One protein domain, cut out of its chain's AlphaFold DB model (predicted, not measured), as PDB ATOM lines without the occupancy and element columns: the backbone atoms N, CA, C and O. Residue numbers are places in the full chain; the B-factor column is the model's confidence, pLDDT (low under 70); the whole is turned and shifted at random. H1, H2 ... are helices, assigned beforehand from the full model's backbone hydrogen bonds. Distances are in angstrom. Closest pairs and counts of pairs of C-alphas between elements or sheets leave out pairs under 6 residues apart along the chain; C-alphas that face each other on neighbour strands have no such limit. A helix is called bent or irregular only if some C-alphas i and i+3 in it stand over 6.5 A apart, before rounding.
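Overview. This is residues 183 to 252 and 334 to 379 of the 473 residues of an uncharacterized protein of Hyaloperonospora arabidopsidis (strain Emoy2) (UniProt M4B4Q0). Three long helices lie side by side, H1 between H3 and H4. H2 continues beyond H1, and H5 makes a corner with H4, its first residue, Gly 357, close to Arg 349 near the end of H4. The 116 printed residues have five named helices, H1 to H5 in chain order, and no named strand: all helix. The whole is compact, radius of gyration of the C-alphas 15.1 A, spanning 44 by 32 by 20 A.

Along the chain. H3, residues 224 to 249, 35.7 A, begins at C-alpha 224 (32.886, 48.326, 15.869); it is irregular, only just: C-alphas 240 and 243 are 6.6 A apart. H1 is residues 184 to 202, 26.2 A; H4, 334 to 350, 23.9 A; H2, 204 to 210; H5, 357 to 365, ending at C-alpha 365 (25.641, 63.979, -1.615).

Arrangement. H3 touches H1, closest C-alphas Val 242 and Gly 195, 5.4 A, opposite ways at a shallow tilt of 29 degrees. H1 touches H4, closest C-alphas Leu 189 and Gly 336, 5.2 A. H3 and H4 are apart. H2 and H3 form a hairpin, touching through 226 to 230 of H3 alone, closest C-alphas Leu 206 and Val 230, 7.3 A. H5 touches residues 348 to 350 of H4 alone, closest C-alphas Gly 357 and Arg 349, 4.4 A, about perpendicular at 73 degrees. Every O i to N i+4 pair is within hydrogen-bond range in H1, H2, H4 and H5; in H3, 20 of 22.

Size, cuts and confidence. Residues 253 to 333 are not printed; C-alphas 252 and 334 are 19.6 A apart. The link H2 to H3 is long. No printed residue is under 70 in pLDDT.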
ATOM      1  N   LEU A 183      31.017  31.816 -23.060       87.69
ATOM      2  CA  LEU A 183      32.336  32.401 -22.859       87.69
ATOM      3  C   LEU A 183      32.605  32.598 -21.360       87.69
ATOM      4  O   LEU A 183      31.789  33.196 -20.654       87.69
ATOM      5  N   ASP A 184      33.775  32.163 -20.897       90.75
ATOM      6  CA  ASP A 184      34.150  32.200 -19.477       90.75
ATOM      7  C   ASP A 184      34.047  33.598 -18.867       90.75
ATOM      8  O   ASP A 184      33.570  33.764 -17.746       90.75
ATOM      9  N   HIS A 185      34.411  34.642 -19.619       91.38
ATOM     10  CA  HIS A 185      34.306  36.018 -19.135       91.38
ATOM     11  C   HIS A 185      32.852  36.459 -18.893       91.38
ATOM     12  O   HIS A 185      32.604  37.284 -18.015       91.38
ATOM     13  N   VAL A 186      31.880  35.897 -19.623       92.69
ATOM     14  CA  VAL A 186      30.448  36.141 -19.385       92.69
ATOM     15  C   VAL A 186      30.011  35.445 -18.100       92.69
ATOM     16  O   VAL A 186      29.308  36.053 -17.296       92.69
ATOM     17  N   LEU A 187      30.459  34.209 -17.860       93.88
ATOM     18  CA  LEU A 187      30.177  33.498 -16.609       93.88
ATOM     19  C   LEU A 187      30.801  34.213 -15.406       93.88
ATOM     20  O   LEU A 187      30.111  34.441 -14.412       93.88
ATOM     21  N   ALA A 188      32.063  34.642 -15.520       95.75
ATOM     22  CA  ALA A 188      32.774  35.416 -14.504       95.75
ATOM     23  C   ALA A 188      32.053  36.736 -14.189       95.75
ATOM     24  O   ALA A 188      31.875  37.100 -13.023       95.75
ATOM     25  N   LEU A 189      31.570  37.429 -15.223       95.44
ATOM     26  CA  LEU A 189      30.753  38.629 -15.083       95.44
ATOM     27  C   LEU A 189      29.450  38.351 -14.333       95.44
ATOM     28  O   LEU A 189      29.119  39.067 -13.385       95.44
ATOM     29  N   GLN A 190      28.699  37.331 -14.755       95.12
ATOM     30  CA  GLN A 190      27.395  37.013 -14.180       95.12
ATOM     31  C   GLN A 190      27.526  36.597 -12.711       95.12
ATOM     32  O   GLN A 190      26.799  37.123 -11.864       95.12
ATOM     33  N   VAL A 191      28.468  35.698 -12.393       96.31
ATOM     34  CA  VAL A 191      28.697  35.227 -11.016       96.31
ATOM     35  C   VAL A 191      29.244  36.342 -10.128       96.31
ATOM     36  O   VAL A 191      28.809  36.471  -8.986       96.31
ATOM     37  N   GLY A 192      30.116  37.214 -10.647       95.88
ATOM     38  CA  GLY A 192      30.620  38.376  -9.916       95.88
ATOM     39  C   GLY A 192      29.516  39.387  -9.592       95.88
ATOM     40  O   GLY A 192      29.366  39.812  -8.443       95.88
ATOM     41  N   MET A 193      28.683  39.731 -10.579       95.31
ATOM     42  CA  MET A 193      27.583  40.681 -10.398       95.31
ATOM     43  C   MET A 193      26.502  40.123  -9.459       95.31
ATOM     44  O   MET A 193      26.129  40.791  -8.495       95.31
ATOM     45  N   LEU A 194      26.032  38.889  -9.670       96.19
ATOM     46  CA  LEU A 194      25.050  38.264  -8.774       96.19
ATOM     47  C   LEU A 194      25.629  37.964  -7.390       96.19
ATOM     48  O   LEU A 194      24.920  38.110  -6.398       96.19
ATOM     49  N   GLY A 195      26.915  37.624  -7.301       96.94
ATOM     50  CA  GLY A 195      27.623  37.449  -6.036       96.94
ATOM     51  C   GLY A 195      27.686  38.741  -5.224       96.94
ATOM     52  O   GLY A 195      27.383  38.733  -4.032       96.94
ATOM     53  N   SER A 196      27.985  39.876  -5.864       96.88
ATOM     54  CA  SER A 196      27.949  41.185  -5.196       96.88
ATOM     55  C   SER A 196      26.536  41.565  -4.729       96.88
ATOM     56  O   SER A 196      26.366  42.018  -3.598       96.88
ATOM     57  N   LEU A 197      25.499  41.286  -5.528       95.62
ATOM     58  CA  LEU A 197      24.104  41.466  -5.113       95.62
ATOM     59  C   LEU A 197      23.718  40.540  -3.954       95.62
ATOM     60  O   LEU A 197      22.995  40.966  -3.057       95.62
ATOM     61  N   LEU A 198      24.211  39.300  -3.935       96.56
ATOM     62  CA  LEU A 198      23.984  38.362  -2.838       96.56
ATOM     63  C   LEU A 198      24.597  38.880  -1.532       96.56
ATOM     64  O   LEU A 198      23.949  38.795  -0.489       96.56
ATOM     65  N   VAL A 199      25.789  39.486  -1.588       97.56
ATOM     66  CA  VAL A 199      26.376  40.203  -0.443       97.56
ATOM     67  C   VAL A 199      25.447  41.334   0.003       97.56
ATOM     68  O   VAL A 199      25.110  41.410   1.184       97.56
ATOM     69  N   CYS A 200      24.967  42.174  -0.918       95.25
ATOM     70  CA  CYS A 200      24.037  43.256  -0.584       95.25
ATOM     71  C   CYS A 200      22.760  42.735   0.096       95.25
ATOM     72  O   CYS A 200      22.322  43.315   1.087       95.25
ATOM     73  N   VAL A 201      22.187  41.632  -0.401       94.56
ATOM     74  CA  VAL A 201      20.998  40.986   0.179       94.56
ATOM     75  C   VAL A 201      21.292  40.433   1.574       94.56
ATOM     76  O   VAL A 201      20.502  40.649   2.492       94.56
ATOM     77  N   ALA A 202      22.437  39.779   1.772       96.25
ATOM     78  CA  ALA A 202      22.842  39.255   3.075       96.25
ATOM     79  C   ALA A 202      23.077  40.362   4.118       96.25
ATOM     80  O   ALA A 202      22.878  40.139   5.311       96.25
ATOM     81  N   LEU A 203      23.449  41.570   3.682       95.88
ATOM     82  CA  LEU A 203      23.646  42.735   4.547       95.88
ATOM     83  C   LEU A 203      22.346  43.465   4.921       95.88
ATOM     84  O   LEU A 203      22.373  44.357   5.771       95.88
ATOM     85  N   ILE A 204      21.197  43.098   4.347       92.56
ATOM     86  CA  ILE A 204      19.914  43.772   4.604       92.56
ATOM     87  C   ILE A 204      19.521  43.811   6.087       92.56
ATOM     88  O   ILE A 204      19.099  44.881   6.527       92.56
ATOM     89  N   PRO A 205      19.648  42.734   6.888       92.88
ATOM     90  CA  PRO A 205      19.306  42.796   8.309       92.88
ATOM     91  C   PRO A 205      20.120  43.862   9.050       92.88
ATOM     92  O   PRO A 205      19.564  44.669   9.792       92.88
ATOM     93  N   LEU A 206      21.425  43.949   8.769       92.81
ATOM     94  CA  LEU A 206      22.299  44.981   9.332       92.81
ATOM     95  C   LEU A 206      21.919  46.378   8.829       92.81
ATOM     96  O   LEU A 206      21.935  47.335   9.602       92.81
ATOM     97  N   LEU A 207      21.523  46.500   7.561       90.81
ATOM     98  CA  LEU A 207      21.036  47.753   6.989       90.81
ATOM     99  C   LEU A 207      19.717  48.207   7.632       90.81
ATOM    100  O   LEU A 207      19.490  49.403   7.796       90.81
ATOM    101  N   GLN A 208      18.849  47.275   8.021       89.19
ATOM    102  CA  GLN A 208      17.619  47.581   8.749       89.19
ATOM    103  C   GLN A 208      17.899  48.001  10.195       89.19
ATOM    104  O   GLN A 208      17.207  48.882  10.701       89.19
ATOM    105  N   SER A 209      18.910  47.414  10.841       90.62
ATOM    106  CA  SER A 209      19.287  47.742  12.223       90.62
ATOM    107  C   SER A 209      20.096  49.035  12.357       90.62
ATOM    108  O   SER A 209      19.891  49.776  13.314       90.62
ATOM    109  N   TYR A 210      21.019  49.301  11.428       90.44
ATOM    110  CA  TYR A 210      22.016  50.374  11.558       90.44
ATOM    111  C   TYR A 210      22.075  51.339  10.368       90.44
ATOM    112  O   TYR A 210      22.724  52.378  10.457       90.44
ATOM    113  N   GLY A 211      21.453  50.998   9.238       86.62
ATOM    114  CA  GLY A 211      21.596  51.752   7.997       86.62
ATOM    115  C   GLY A 211      20.867  53.094   7.998       86.62
ATOM    116  O   GLY A 211      19.819  53.269   8.624       86.62
ATOM    117  N   SER A 212      21.397  54.038   7.221       84.69
ATOM    118  CA  SER A 212      20.760  55.333   7.000       84.69
ATOM    119  C   SER A 212      19.414  55.163   6.274       84.69
ATOM    120  O   SER A 212      19.330  54.441   5.274       84.69
ATOM    121  N   PRO A 213      18.340  55.839   6.726       81.00
ATOM    122  CA  PRO A 213      17.026  55.736   6.099       81.00
ATOM    123  C   PRO A 213      16.928  56.519   4.783       81.00
ATOM    124  O   PRO A 213      15.978  56.304   4.030       81.00
ATOM    125  N   SER A 214      17.867  57.432   4.506       84.50
ATOM    126  CA  SER A 214      17.865  58.276   3.307       84.50
ATOM    127  C   SER A 214      19.291  58.588   2.834       84.50
ATOM    128  O   SER A 214      20.167  58.830   3.665       84.50
ATOM    129  N   PRO A 215      19.539  58.670   1.514       84.19
ATOM    130  CA  PRO A 215      20.848  59.003   0.967       84.19
ATOM    131  C   PRO A 215      21.302  60.432   1.287       84.19
ATOM    132  O   PRO A 215      22.495  60.711   1.245       84.19
ATOM    133  N   THR A 216      20.380  61.333   1.642       84.69
ATOM    134  CA  THR A 216      20.704  62.731   1.984       84.69
ATOM    135  C   THR A 216      21.317  62.892   3.375       84.69
ATOM    136  O   THR A 216      21.996  63.889   3.635       84.69
ATOM    137  N   LEU A 217      21.085  61.923   4.264       84.81
ATOM    138  CA  LEU A 217      21.568  61.942   5.637       84.81
ATOM    139  C   LEU A 217      22.938  61.273   5.717       84.81
ATOM    140  O   LEU A 217      23.093  60.093   5.395       84.81
ATOM    141  N   VAL A 218      23.922  62.031   6.199       86.50
ATOM    142  CA  VAL A 218      25.238  61.503   6.561       86.50
ATOM    143  C   VAL A 218      25.127  60.949   7.980       86.50
ATOM    144  O   VAL A 218      25.039  61.710   8.941       86.50
ATOM    145  N   ALA A 219      25.052  59.624   8.097       87.62
ATOM    146  CA  ALA A 219      24.988  58.944   9.386       87.62
ATOM    147  C   ALA A 219      26.356  58.952  10.091       87.62
ATOM    148  O   ALA A 219      27.403  59.071   9.452       87.62
ATOM    149  N   GLN A 220      26.338  58.814  11.420       89.06
ATOM    150  CA  GLN A 220      27.554  58.602  12.204       89.06
ATOM    151  C   GLN A 220      28.203  57.262  11.842       89.06
ATOM    152  O   GLN A 220      27.527  56.342  11.380       89.06
ATOM    153  N   SER A 221      29.517  57.153  12.059       91.62
ATOM    154  CA  SER A 221      30.261  55.929  11.751       91.62
ATOM    155  C   SER A 221      29.693  54.734  12.503       91.62
ATOM    156  O   SER A 221      29.444  54.813  13.708       91.62
ATOM    157  N   LEU A 222      29.557  53.612  11.799       93.50
ATOM    158  CA  LEU A 222      29.088  52.364  12.382       93.50
ATOM    159  C   LEU A 222      29.979  51.926  13.552       93.50
ATOM    160  O   LEU A 222      31.211  51.926  13.457       93.50
ATOM    161  N   HIS A 223      29.350  51.510  14.653       93.94
ATOM    162  CA  HIS A 223      30.057  50.953  15.805       93.94
ATOM    163  C   HIS A 223      30.861  49.704  15.421       93.94
ATOM    164  O   HIS A 223      30.440  48.921  14.572       93.94
ATOM    165  N   VAL A 224      31.963  49.448  16.136       94.31
ATOM    166  CA  VAL A 224      32.886  48.326  15.869       94.31
ATOM    167  C   VAL A 224      32.163  46.982  15.737       94.31
ATOM    168  O   VAL A 224      32.436  46.243  14.799       94.31
ATOM    169  N   LYS A 225      31.192  46.679  16.614       94.25
ATOM    170  CA  LYS A 225      30.404  45.432  16.538       94.25
ATOM    171  C   LYS A 225      29.631  45.304  15.219       94.25
ATOM    172  O   LYS A 225      29.627  44.235  14.620       94.25
ATOM    173  N   GLY A 226      29.011  46.394  14.763       94.12
ATOM    174  CA  GLY A 226      28.314  46.438  13.477       94.12
ATOM    175  C   GLY A 226      29.286  46.269  12.313       94.12
ATOM    176  O   GLY A 226      29.035  45.460  11.427       94.12
ATOM    177  N   SER A 227      30.431  46.953  12.355       95.75
ATOM    178  CA  SER A 227      31.475  46.856  11.327       95.75
ATOM    179  C   SER A 227      32.038  45.440  11.201       95.75
ATOM    180  O   SER A 227      32.163  44.930  10.091       95.75
ATOM    181  N   VAL A 228      32.303  44.772  12.328       96.44
ATOM    182  CA  VAL A 228      32.708  43.357  12.351       96.44
ATOM    183  C   VAL A 228      31.617  42.476  11.744       96.44
ATOM    184  O   VAL A 228      31.931  41.610  10.935       96.44
ATOM    185  N   GLY A 229      30.344  42.725  12.071       96.69
ATOM    186  CA  GLY A 229      29.211  42.018  11.470       96.69
ATOM    187  C   GLY A 229      29.170  42.154   9.946       96.69
ATOM    188  O   GLY A 229      29.069  41.152   9.249       96.69
ATOM    189  N   VAL A 230      29.332  43.371   9.419       96.88
ATOM    190  CA  VAL A 230      29.347  43.631   7.967       96.88
ATOM    191  C   VAL A 230      30.494  42.896   7.277       96.88
ATOM    192  O   VAL A 230      30.276  42.240   6.256       96.88
ATOM    193  N   VAL A 231      31.707  42.977   7.833       96.94
ATOM    194  CA  VAL A 231      32.892  42.305   7.278       96.94
ATOM    195  C   VAL A 231      32.717  40.789   7.313       96.94
ATOM    196  O   VAL A 231      32.962  40.131   6.305       96.94
ATOM    197  N   LEU A 232      32.236  40.237   8.430       97.50
ATOM    198  CA  LEU A 232      32.018  38.801   8.577       97.50
ATOM    199  C   LEU A 232      30.944  38.290   7.611       97.50
ATOM    200  O   LEU A 232      31.184  37.315   6.908       97.50
ATOM    201  N   THR A 233      29.788  38.955   7.523       97.31
ATOM    202  CA  THR A 233      28.726  38.582   6.575       97.31
ATOM    203  C   THR A 233      29.224  38.643   5.133       97.31
ATOM    204  O   THR A 233      28.982  37.716   4.362       97.31
ATOM    205  N   THR A 234      29.970  39.693   4.777       97.38
ATOM    206  CA  THR A 234      30.568  39.829   3.441       97.38
ATOM    207  C   THR A 234      31.549  38.693   3.156       97.38
ATOM    208  O   THR A 234      31.460  38.071   2.102       97.38
ATOM    209  N   ALA A 235      32.438  38.371   4.100       97.62
ATOM    210  CA  ALA A 235      33.413  37.293   3.959       97.62
ATOM    211  C   ALA A 235      32.748  35.914   3.843       97.62
ATOM    212  O   ALA A 235      33.149  35.115   3.004       97.62
ATOM    213  N   VAL A 236      31.702  35.637   4.628       98.00
ATOM    214  CA  VAL A 236      30.962  34.365   4.567       98.00
ATOM    215  C   VAL A 236      30.302  34.179   3.203       98.00
ATOM    216  O   VAL A 236      30.409  33.106   2.618       98.00
ATOM    217  N   VAL A 237      29.656  35.213   2.661       98.00
ATOM    218  CA  VAL A 237      29.018  35.118   1.341       98.00
ATOM    219  C   VAL A 237      30.066  35.036   0.229       98.00
ATOM    220  O   VAL A 237      29.971  34.170  -0.639       98.00
ATOM    221  N   ALA A 238      31.087  35.896   0.263       97.00
ATOM    222  CA  ALA A 238      32.122  35.936  -0.764       97.00
ATOM    223  C   ALA A 238      32.947  34.639  -0.799       97.00
ATOM    224  O   ALA A 238      33.073  34.025  -1.856       97.00
ATOM    225  N   CYS A 239      33.461  34.183   0.344       96.88
ATOM    226  CA  CYS A 239      34.317  32.998   0.417       96.88
ATOM    227  C   CYS A 239      33.520  31.689   0.457       96.88
ATOM    228  O   CYS A 239      33.974  30.687  -0.084       96.88
ATOM    229  N   GLY A 240      32.351  31.673   1.103       96.62
ATOM    230  CA  GLY A 240      31.559  30.456   1.298       96.62
ATOM    231  C   GLY A 240      30.593  30.139   0.159       96.62
ATOM    232  O   GLY A 240      30.230  28.979  -0.009       96.62
ATOM    233  N   VAL A 241      30.178  31.140  -0.627       96.38
ATOM    234  CA  VAL A 241      29.217  30.953  -1.728       96.38
ATOM    235  C   VAL A 241      29.812  31.384  -3.064       96.38
ATOM    236  O   VAL A 241      29.907  30.572  -3.979       96.38
ATOM    237  N   VAL A 242      30.245  32.641  -3.193       96.94
ATOM    238  CA  VAL A 242      30.648  33.206  -4.495       96.94
ATOM    239  C   VAL A 242      31.931  32.564  -5.024       96.94
ATOM    240  O   VAL A 242      31.984  32.196  -6.195       96.94
ATOM    241  N   TYR A 243      32.947  32.392  -4.178       97.06
ATOM    242  CA  TYR A 243      34.218  31.769  -4.549       97.06
ATOM    243  C   TYR A 243      34.045  30.323  -5.052       97.06
ATOM    244  O   TYR A 243      34.394  30.078  -6.208       97.06
ATOM    245  N   PRO A 244      33.456  29.376  -4.287       96.94
ATOM    246  CA  PRO A 244      33.284  28.005  -4.770       96.94
ATOM    247  C   PRO A 244      32.357  27.927  -5.987       96.94
ATOM    248  O   PRO A 244      32.601  27.120  -6.883       96.94
ATOM    249  N   TRP A 245      31.333  28.784  -6.069       96.25
ATOM    250  CA  TRP A 245      30.464  28.830  -7.246       96.25
ATOM    251  C   TRP A 245      31.218  29.299  -8.496       96.25
ATOM    252  O   TRP A 245      31.033  28.732  -9.570       96.25
ATOM    253  N   SER A 246      32.127  30.266  -8.346       96.44
ATOM    254  CA  SER A 246      33.009  30.728  -9.424       96.44
ATOM    255  C   SER A 246      33.997  29.644  -9.858       96.44
ATOM    256  O   SER A 246      34.141  29.421 -11.055       96.44
ATOM    257  N   CYS A 247      34.629  28.932  -8.913       95.94
ATOM    258  CA  CYS A 247      35.500  27.788  -9.218       95.94
ATOM    259  C   CYS A 247      34.762  26.734 -10.050       95.94
ATOM    260  O   CYS A 247      35.274  26.251 -11.056       95.94
ATOM    261  N   PHE A 248      33.536  26.404  -9.632       94.88
ATOM    262  CA  PHE A 248      32.710  25.400 -10.288       94.88
ATOM    263  C   PHE A 248      32.293  25.819 -11.703       94.88
ATOM    264  O   PHE A 248      32.431  25.037 -12.642       94.88
ATOM    265  N   LEU A 249      31.803  27.051 -11.872       92.81
ATOM    266  CA  LEU A 249      31.317  27.546 -13.162       92.81
ATOM    267  C   LEU A 249      32.438  27.764 -14.183       92.81
ATOM    268  O   LEU A 249      32.260  27.410 -15.344       92.81
ATOM    269  N   LEU A 250      33.568  28.325 -13.746       92.88
ATOM    270  CA  LEU A 250      34.735  28.599 -14.594       92.88
ATOM    271  C   LEU A 250      35.661  27.383 -14.744       92.88
ATOM    272  O   LEU A 250      36.715  27.501 -15.356       92.88
ATOM    273  N   GLN A 251      35.312  26.243 -14.135       92.50
ATOM    274  CA  GLN A 251      36.117  25.015 -14.140       92.50
ATOM    275  C   GLN A 251      37.586  25.259 -13.742       92.50
ATOM    276  O   GLN A 251      38.515  24.663 -14.284       92.50
ATOM    277  N   THR A 252      37.792  26.145 -12.766       93.62
ATOM    278  CA  THR A 252      39.112  26.574 -12.296       93.62
ATOM    279  C   THR A 252      39.271  26.321 -10.804       93.62
ATOM    280  O   THR A 252      38.328  26.430 -10.021       93.62
ATOM    281  N   SER A 334      34.780  44.123 -17.221       95.81
ATOM    282  CA  SER A 334      35.045  45.315 -16.410       95.81
ATOM    283  C   SER A 334      33.769  46.079 -16.044       95.81
ATOM    284  O   SER A 334      33.670  46.570 -14.920       95.81
ATOM    285  N   TYR A 335      32.758  46.132 -16.922       96.25
ATOM    286  CA  TYR A 335      31.443  46.682 -16.569       96.25
ATOM    287  C   TYR A 335      30.790  45.914 -15.418       96.25
ATOM    288  O   TYR A 335      30.243  46.532 -14.502       96.25
ATOM    289  N   GLY A 336      30.861  44.579 -15.449       96.31
ATOM    290  CA  GLY A 336      30.327  43.723 -14.388       96.31
ATOM    291  C   GLY A 336      31.032  43.956 -13.056       96.31
ATOM    292  O   GLY A 336      30.378  44.158 -12.031       96.31
ATOM    293  N   VAL A 337      32.367  44.012 -13.084       96.38
ATOM    294  CA  VAL A 337      33.196  44.311 -11.907       96.38
ATOM    295  C   VAL A 337      32.874  45.698 -11.347       96.38
ATOM    296  O   VAL A 337      32.637  45.837 -10.148       96.38
ATOM    297  N   ALA A 338      32.807  46.724 -12.197       96.50
ATOM    298  CA  ALA A 338      32.507  48.089 -11.778       96.50
ATOM    299  C   ALA A 338      31.091  48.224 -11.184       96.50
ATOM    300  O   ALA A 338      30.927  48.885 -10.157       96.50
ATOM    301  N   LEU A 339      30.083  47.553 -11.755       96.31
ATOM    302  CA  LEU A 339      28.736  47.499 -11.171       96.31
ATOM    303  C   LEU A 339      28.729  46.796  -9.810       96.31
ATOM    304  O   LEU A 339      28.113  47.304  -8.872       96.31
ATOM    305  N   GLY A 340      29.457  45.685  -9.670       96.69
ATOM    306  CA  GLY A 340      29.611  45.008  -8.383       96.69
ATOM    307  C   GLY A 340      30.267  45.903  -7.328       96.69
ATOM    308  O   GLY A 340      29.781  45.990  -6.199       96.69
ATOM    309  N   ILE A 341      31.308  46.652  -7.705       96.75
ATOM    310  CA  ILE A 341      31.937  47.655  -6.834       96.75
ATOM    311  C   ILE A 341      30.926  48.736  -6.436       96.75
ATOM    312  O   ILE A 341      30.858  49.083  -5.260       96.75
ATOM    313  N   PHE A 342      30.109  49.247  -7.363       95.81
ATOM    314  CA  PHE A 342      29.087  50.249  -7.041       95.81
ATOM    315  C   PHE A 342      28.055  49.727  -6.038       95.81
ATOM    316  O   PHE A 342      27.692  50.457  -5.116       95.81
ATOM    317  N   PHE A 343      27.627  48.467  -6.150       95.56
ATOM    318  CA  PHE A 343      26.715  47.860  -5.178       95.56
ATOM    319  C   PHE A 343      27.343  47.760  -3.781       95.56
ATOM    320  O   PHE A 343      26.715  48.135  -2.787       95.56
ATOM    321  N   LEU A 344      28.601  47.322  -3.695       96.62
ATOM    322  CA  LEU A 344      29.316  47.207  -2.421       96.62
ATOM    323  C   LEU A 344      29.615  48.577  -1.797       96.62
ATOM    324  O   LEU A 344      29.409  48.762  -0.597       96.62
ATOM    325  N   LEU A 345      30.044  49.557  -2.597       95.94
ATOM    326  CA  LEU A 345      30.257  50.934  -2.143       95.94
ATOM    327  C   LEU A 345      28.959  51.561  -1.634       95.94
ATOM    328  O   LEU A 345      28.967  52.268  -0.628       95.94
ATOM    329  N   GLU A 346      27.830  51.261  -2.270       94.69
ATOM    330  CA  GLU A 346      26.534  51.729  -1.804       94.69
ATOM    331  C   GLU A 346      26.151  51.113  -0.449       94.69
ATOM    332  O   GLU A 346      25.640  51.822   0.419       94.69
ATOM    333  N   CYS A 347      26.479  49.840  -0.200       94.62
ATOM    334  CA  CYS A 347      26.355  49.244   1.134       94.62
ATOM    335  C   CYS A 347      27.277  49.923   2.160       94.62
ATOM    336  O   CYS A 347      26.820  50.256   3.253       94.62
ATOM    337  N   VAL A 348      28.543  50.181   1.809       96.00
ATOM    338  CA  VAL A 348      29.513  50.899   2.663       96.00
ATOM    339  C   VAL A 348      28.988  52.286   3.043       96.00
ATOM    340  O   VAL A 348      29.042  52.668   4.215       96.00
ATOM    341  N   ARG A 349      28.433  53.021   2.074       95.19
ATOM    342  CA  ARG A 349      27.796  54.327   2.281       95.19
ATOM    343  C   ARG A 349      26.567  54.210   3.175       95.19
ATOM    344  O   ARG A 349      26.450  54.941   4.156       95.19
ATOM    345  N   ALA A 350      25.641  53.315   2.837       93.06
ATOM    346  CA  ALA A 350      24.352  53.212   3.507       93.06
ATOM    347  C   ALA A 350      24.480  52.734   4.962       93.06
ATOM    348  O   ALA A 350      23.684  53.144   5.803       93.06
ATOM    349  N   LEU A 351      25.500  51.930   5.273       94.44
ATOM    350  CA  LEU A 351      25.843  51.495   6.631       94.44
ATOM    351  C   LEU A 351      26.802  52.448   7.362       94.44
ATOM    352  O   LEU A 351      27.102  52.196   8.524       94.44
ATOM    353  N   ALA A 352      27.304  53.504   6.711       94.69
ATOM    354  CA  ALA A 352      28.354  54.383   7.238       94.69
ATOM    355  C   ALA A 352      29.576  53.607   7.785       94.69
ATOM    356  O   ALA A 352      30.105  53.910   8.858       94.69
ATOM    357  N   LEU A 353      30.022  52.587   7.040       95.81
ATOM    358  CA  LEU A 353      31.107  51.692   7.448       95.81
ATOM    359  C   LEU A 353      32.458  52.446   7.479       95.81
ATOM    360  O   LEU A 353      32.872  52.988   6.450       95.81
ATOM    361  N   PRO A 354      33.176  52.503   8.619       93.44
ATOM    362  CA  PRO A 354      34.476  53.168   8.698       93.44
ATOM    363  C   PRO A 354      35.563  52.415   7.902       93.44
ATOM    364  O   PRO A 354      35.494  51.191   7.795       93.44
ATOM    365  N   PRO A 355      36.590  53.111   7.372       93.38
ATOM    366  CA  PRO A 355      36.813  54.561   7.451       93.38
ATOM    367  C   PRO A 355      36.103  55.365   6.345       93.38
ATOM    368  O   PRO A 355      36.047  56.590   6.422       93.38
ATOM    369  N   PHE A 356      35.561  54.709   5.314       94.00
ATOM    370  CA  PHE A 356      35.162  55.380   4.071       94.00
ATOM    371  C   PHE A 356      33.694  55.816   4.004       94.00
ATOM    372  O   PHE A 356      33.370  56.703   3.218       94.00
ATOM    373  N   GLY A 357      32.801  55.235   4.809       92.94
ATOM    374  CA  GLY A 357      31.352  55.423   4.688       92.94
ATOM    375  C   GLY A 357      30.901  56.884   4.752       92.94
ATOM    376  O   GLY A 357      30.097  57.311   3.924       92.94
ATOM    377  N   GLN A 358      31.464  57.678   5.672       92.38
ATOM    378  CA  GLN A 358      31.144  59.108   5.780       92.38
ATOM    379  C   GLN A 358      31.691  59.920   4.601       92.38
ATOM    380  O   GLN A 358      30.952  60.701   4.002       92.38
ATOM    381  N   SER A 359      32.959  59.715   4.238       92.94
ATOM    382  CA  SER A 359      33.594  60.401   3.105       92.94
ATOM    383  C   SER A 359      32.848  60.124   1.801       92.94
ATOM    384  O   SER A 359      32.593  61.037   1.017       92.94
ATOM    385  N   LEU A 360      32.420  58.875   1.607       92.38
ATOM    386  CA  LEU A 360      31.631  58.457   0.459       92.38
ATOM    387  C   LEU A 360      30.235  59.097   0.461       92.38
ATOM    388  O   LEU A 360      29.783  59.574  -0.578       92.38
ATOM    389  N   ALA A 361      29.565  59.167   1.617       92.12
ATOM    390  CA  ALA A 361      28.273  59.844   1.742       92.12
ATOM    391  C   ALA A 361      28.377  61.349   1.441       92.12
ATOM    392  O   ALA A 361      27.528  61.885   0.731       92.12
ATOM    393  N   LEU A 362      29.427  62.022   1.923       90.50
ATOM    394  CA  LEU A 362      29.685  63.437   1.638       90.50
ATOM    395  C   LEU A 362      29.969  63.683   0.154       90.50
ATOM    396  O   LEU A 362      29.397  64.605  -0.427       90.50
ATOM    397  N   PHE A 363      30.798  62.839  -0.466       87.56
ATOM    398  CA  PHE A 363      31.090  62.914  -1.895       87.56
ATOM    399  C   PHE A 363      29.817  62.731  -2.734       87.56
ATOM    400  O   PHE A 363      29.462  63.599  -3.537       87.56
ATOM    401  N   LEU A 364      29.078  61.641  -2.498       87.75
ATOM    402  CA  LEU A 364      27.884  61.302  -3.273       87.75
ATOM    403  C   LEU A 364      26.728  62.281  -3.059       87.75
ATOM    404  O   LEU A 364      25.928  62.478  -3.974       87.75
ATOM    405  N   ARG A 365      26.666  62.965  -1.908       86.12
ATOM    406  CA  ARG A 365      25.641  63.979  -1.615       86.12
ATOM    407  C   ARG A 365      25.573  65.088  -2.667       86.12
ATOM    408  O   ARG A 365      24.488  65.602  -2.923       86.12
ATOM    409  N   THR A 366      26.692  65.428  -3.307       81.56
ATOM    410  CA  THR A 366      26.749  66.450  -4.372       81.56
ATOM    411  C   THR A 366      26.024  66.030  -5.663       81.56
ATOM    412  O   THR A 366      25.595  66.877  -6.456       81.56
ATOM    413  N   PHE A 367      25.825  64.724  -5.856       77.56
ATOM    414  CA  PHE A 367      25.211  64.139  -7.049       77.56
ATOM    415  C   PHE A 367      23.752  63.720  -6.846       77.56
ATOM    416  O   PHE A 367      23.068  63.446  -7.831       77.56
ATOM    417  N   ILE A 368      23.255  63.731  -5.605       83.75
ATOM    418  CA  ILE A 368      21.857  63.424  -5.282       83.75
ATOM    419  C   ILE A 368      20.927  64.408  -5.999       83.75
ATOM    420  O   ILE A 368      21.158  65.622  -6.038       83.75
ATOM    421  N   ASP A 369      19.854  63.882  -6.576       79.62
ATOM    422  CA  ASP A 369      18.772  64.668  -7.153       79.62
ATOM    423  C   ASP A 369      17.397  64.127  -6.719       79.62
ATOM    424  O   ASP A 369      17.292  63.236  -5.878       79.62
ATOM    425  N   HIS A 370      16.321  64.688  -7.276       74.75
ATOM    426  CA  HIS A 370      14.944  64.285  -6.963       74.75
ATOM    427  C   HIS A 370      14.614  62.815  -7.286       74.75
ATOM    428  O   HIS A 370      13.590  62.316  -6.820       74.75
ATOM    429  N   ARG A 371      15.441  62.127  -8.085       73.69
ATOM    430  CA  ARG A 371      15.268  60.709  -8.420       73.69
ATOM    431  C   ARG A 371      15.749  59.821  -7.272       73.69
ATOM    432  O   ARG A 371      15.227  58.731  -7.073       73.69
ATOM    433  N   GLU A 372      16.645  60.311  -6.427       80.12
ATOM    434  CA  GLU A 372      17.180  59.566  -5.283       80.12
ATOM    435  C   GLU A 372      16.313  59.751  -4.024       80.12
ATOM    436  O   GLU A 372      16.763  60.200  -2.970       80.12
ATOM    437  N   ALA A 373      15.023  59.425  -4.145       74.19
ATOM    438  CA  ALA A 373      14.025  59.588  -3.082       74.19
ATOM    439  C   ALA A 373      13.968  58.413  -2.080       74.19
ATOM    440  O   ALA A 373      13.262  58.498  -1.071       74.19
ATOM    441  N   GLY A 374      14.647  57.305  -2.392       82.62
ATOM    442  CA  GLY A 374      14.619  56.055  -1.633       82.62
ATOM    443  C   GLY A 374      15.746  55.924  -0.616       82.62
ATOM    444  O   GLY A 374      16.184  56.906  -0.026       82.62
ATOM    445  N   ARG A 375      16.205  54.685  -0.395       82.25
ATOM    446  CA  ARG A 375      17.343  54.371   0.496       82.25
ATOM    447  C   ARG A 375      18.690  54.338  -0.224       82.25
ATOM    448  O   ARG A 375      19.719  54.553   0.417       82.25
ATOM    449  N   VAL A 376      18.669  54.051  -1.525       88.00
ATOM    450  CA  VAL A 376      19.867  53.818  -2.336       88.00
ATOM    451  C   VAL A 376      20.055  54.890  -3.400       88.00
ATOM    452  O   VAL A 376      19.068  55.455  -3.863       88.00
ATOM    453  N   ILE A 377      21.312  55.143  -3.767       90.44
ATOM    454  CA  ILE A 377      21.720  56.018  -4.868       90.44
ATOM    455  C   ILE A 377      21.937  55.161  -6.116       90.44
ATOM    456  O   ILE A 377      22.855  54.344  -6.158       90.44
ATOM    457  N   LEU A 378      21.103  55.338  -7.141       89.44
ATOM    458  CA  LEU A 378      21.100  54.483  -8.338       89.44
ATOM    459  C   LEU A 378      21.660  55.159  -9.591       89.44
ATOM    460  O   LEU A 378      22.024  54.467 -10.537       89.44
ATOM    461  N   THR A 379      21.770  56.488  -9.609       87.38
ATOM    462  CA  THR A 379      22.121  57.270 -10.807       87.38
ATOM    463  C   THR A 379      23.425  56.812 -11.465       87.38
ATOM    464  O   THR A 379      23.468  56.632 -12.682       87.38
TER     465      THR A 379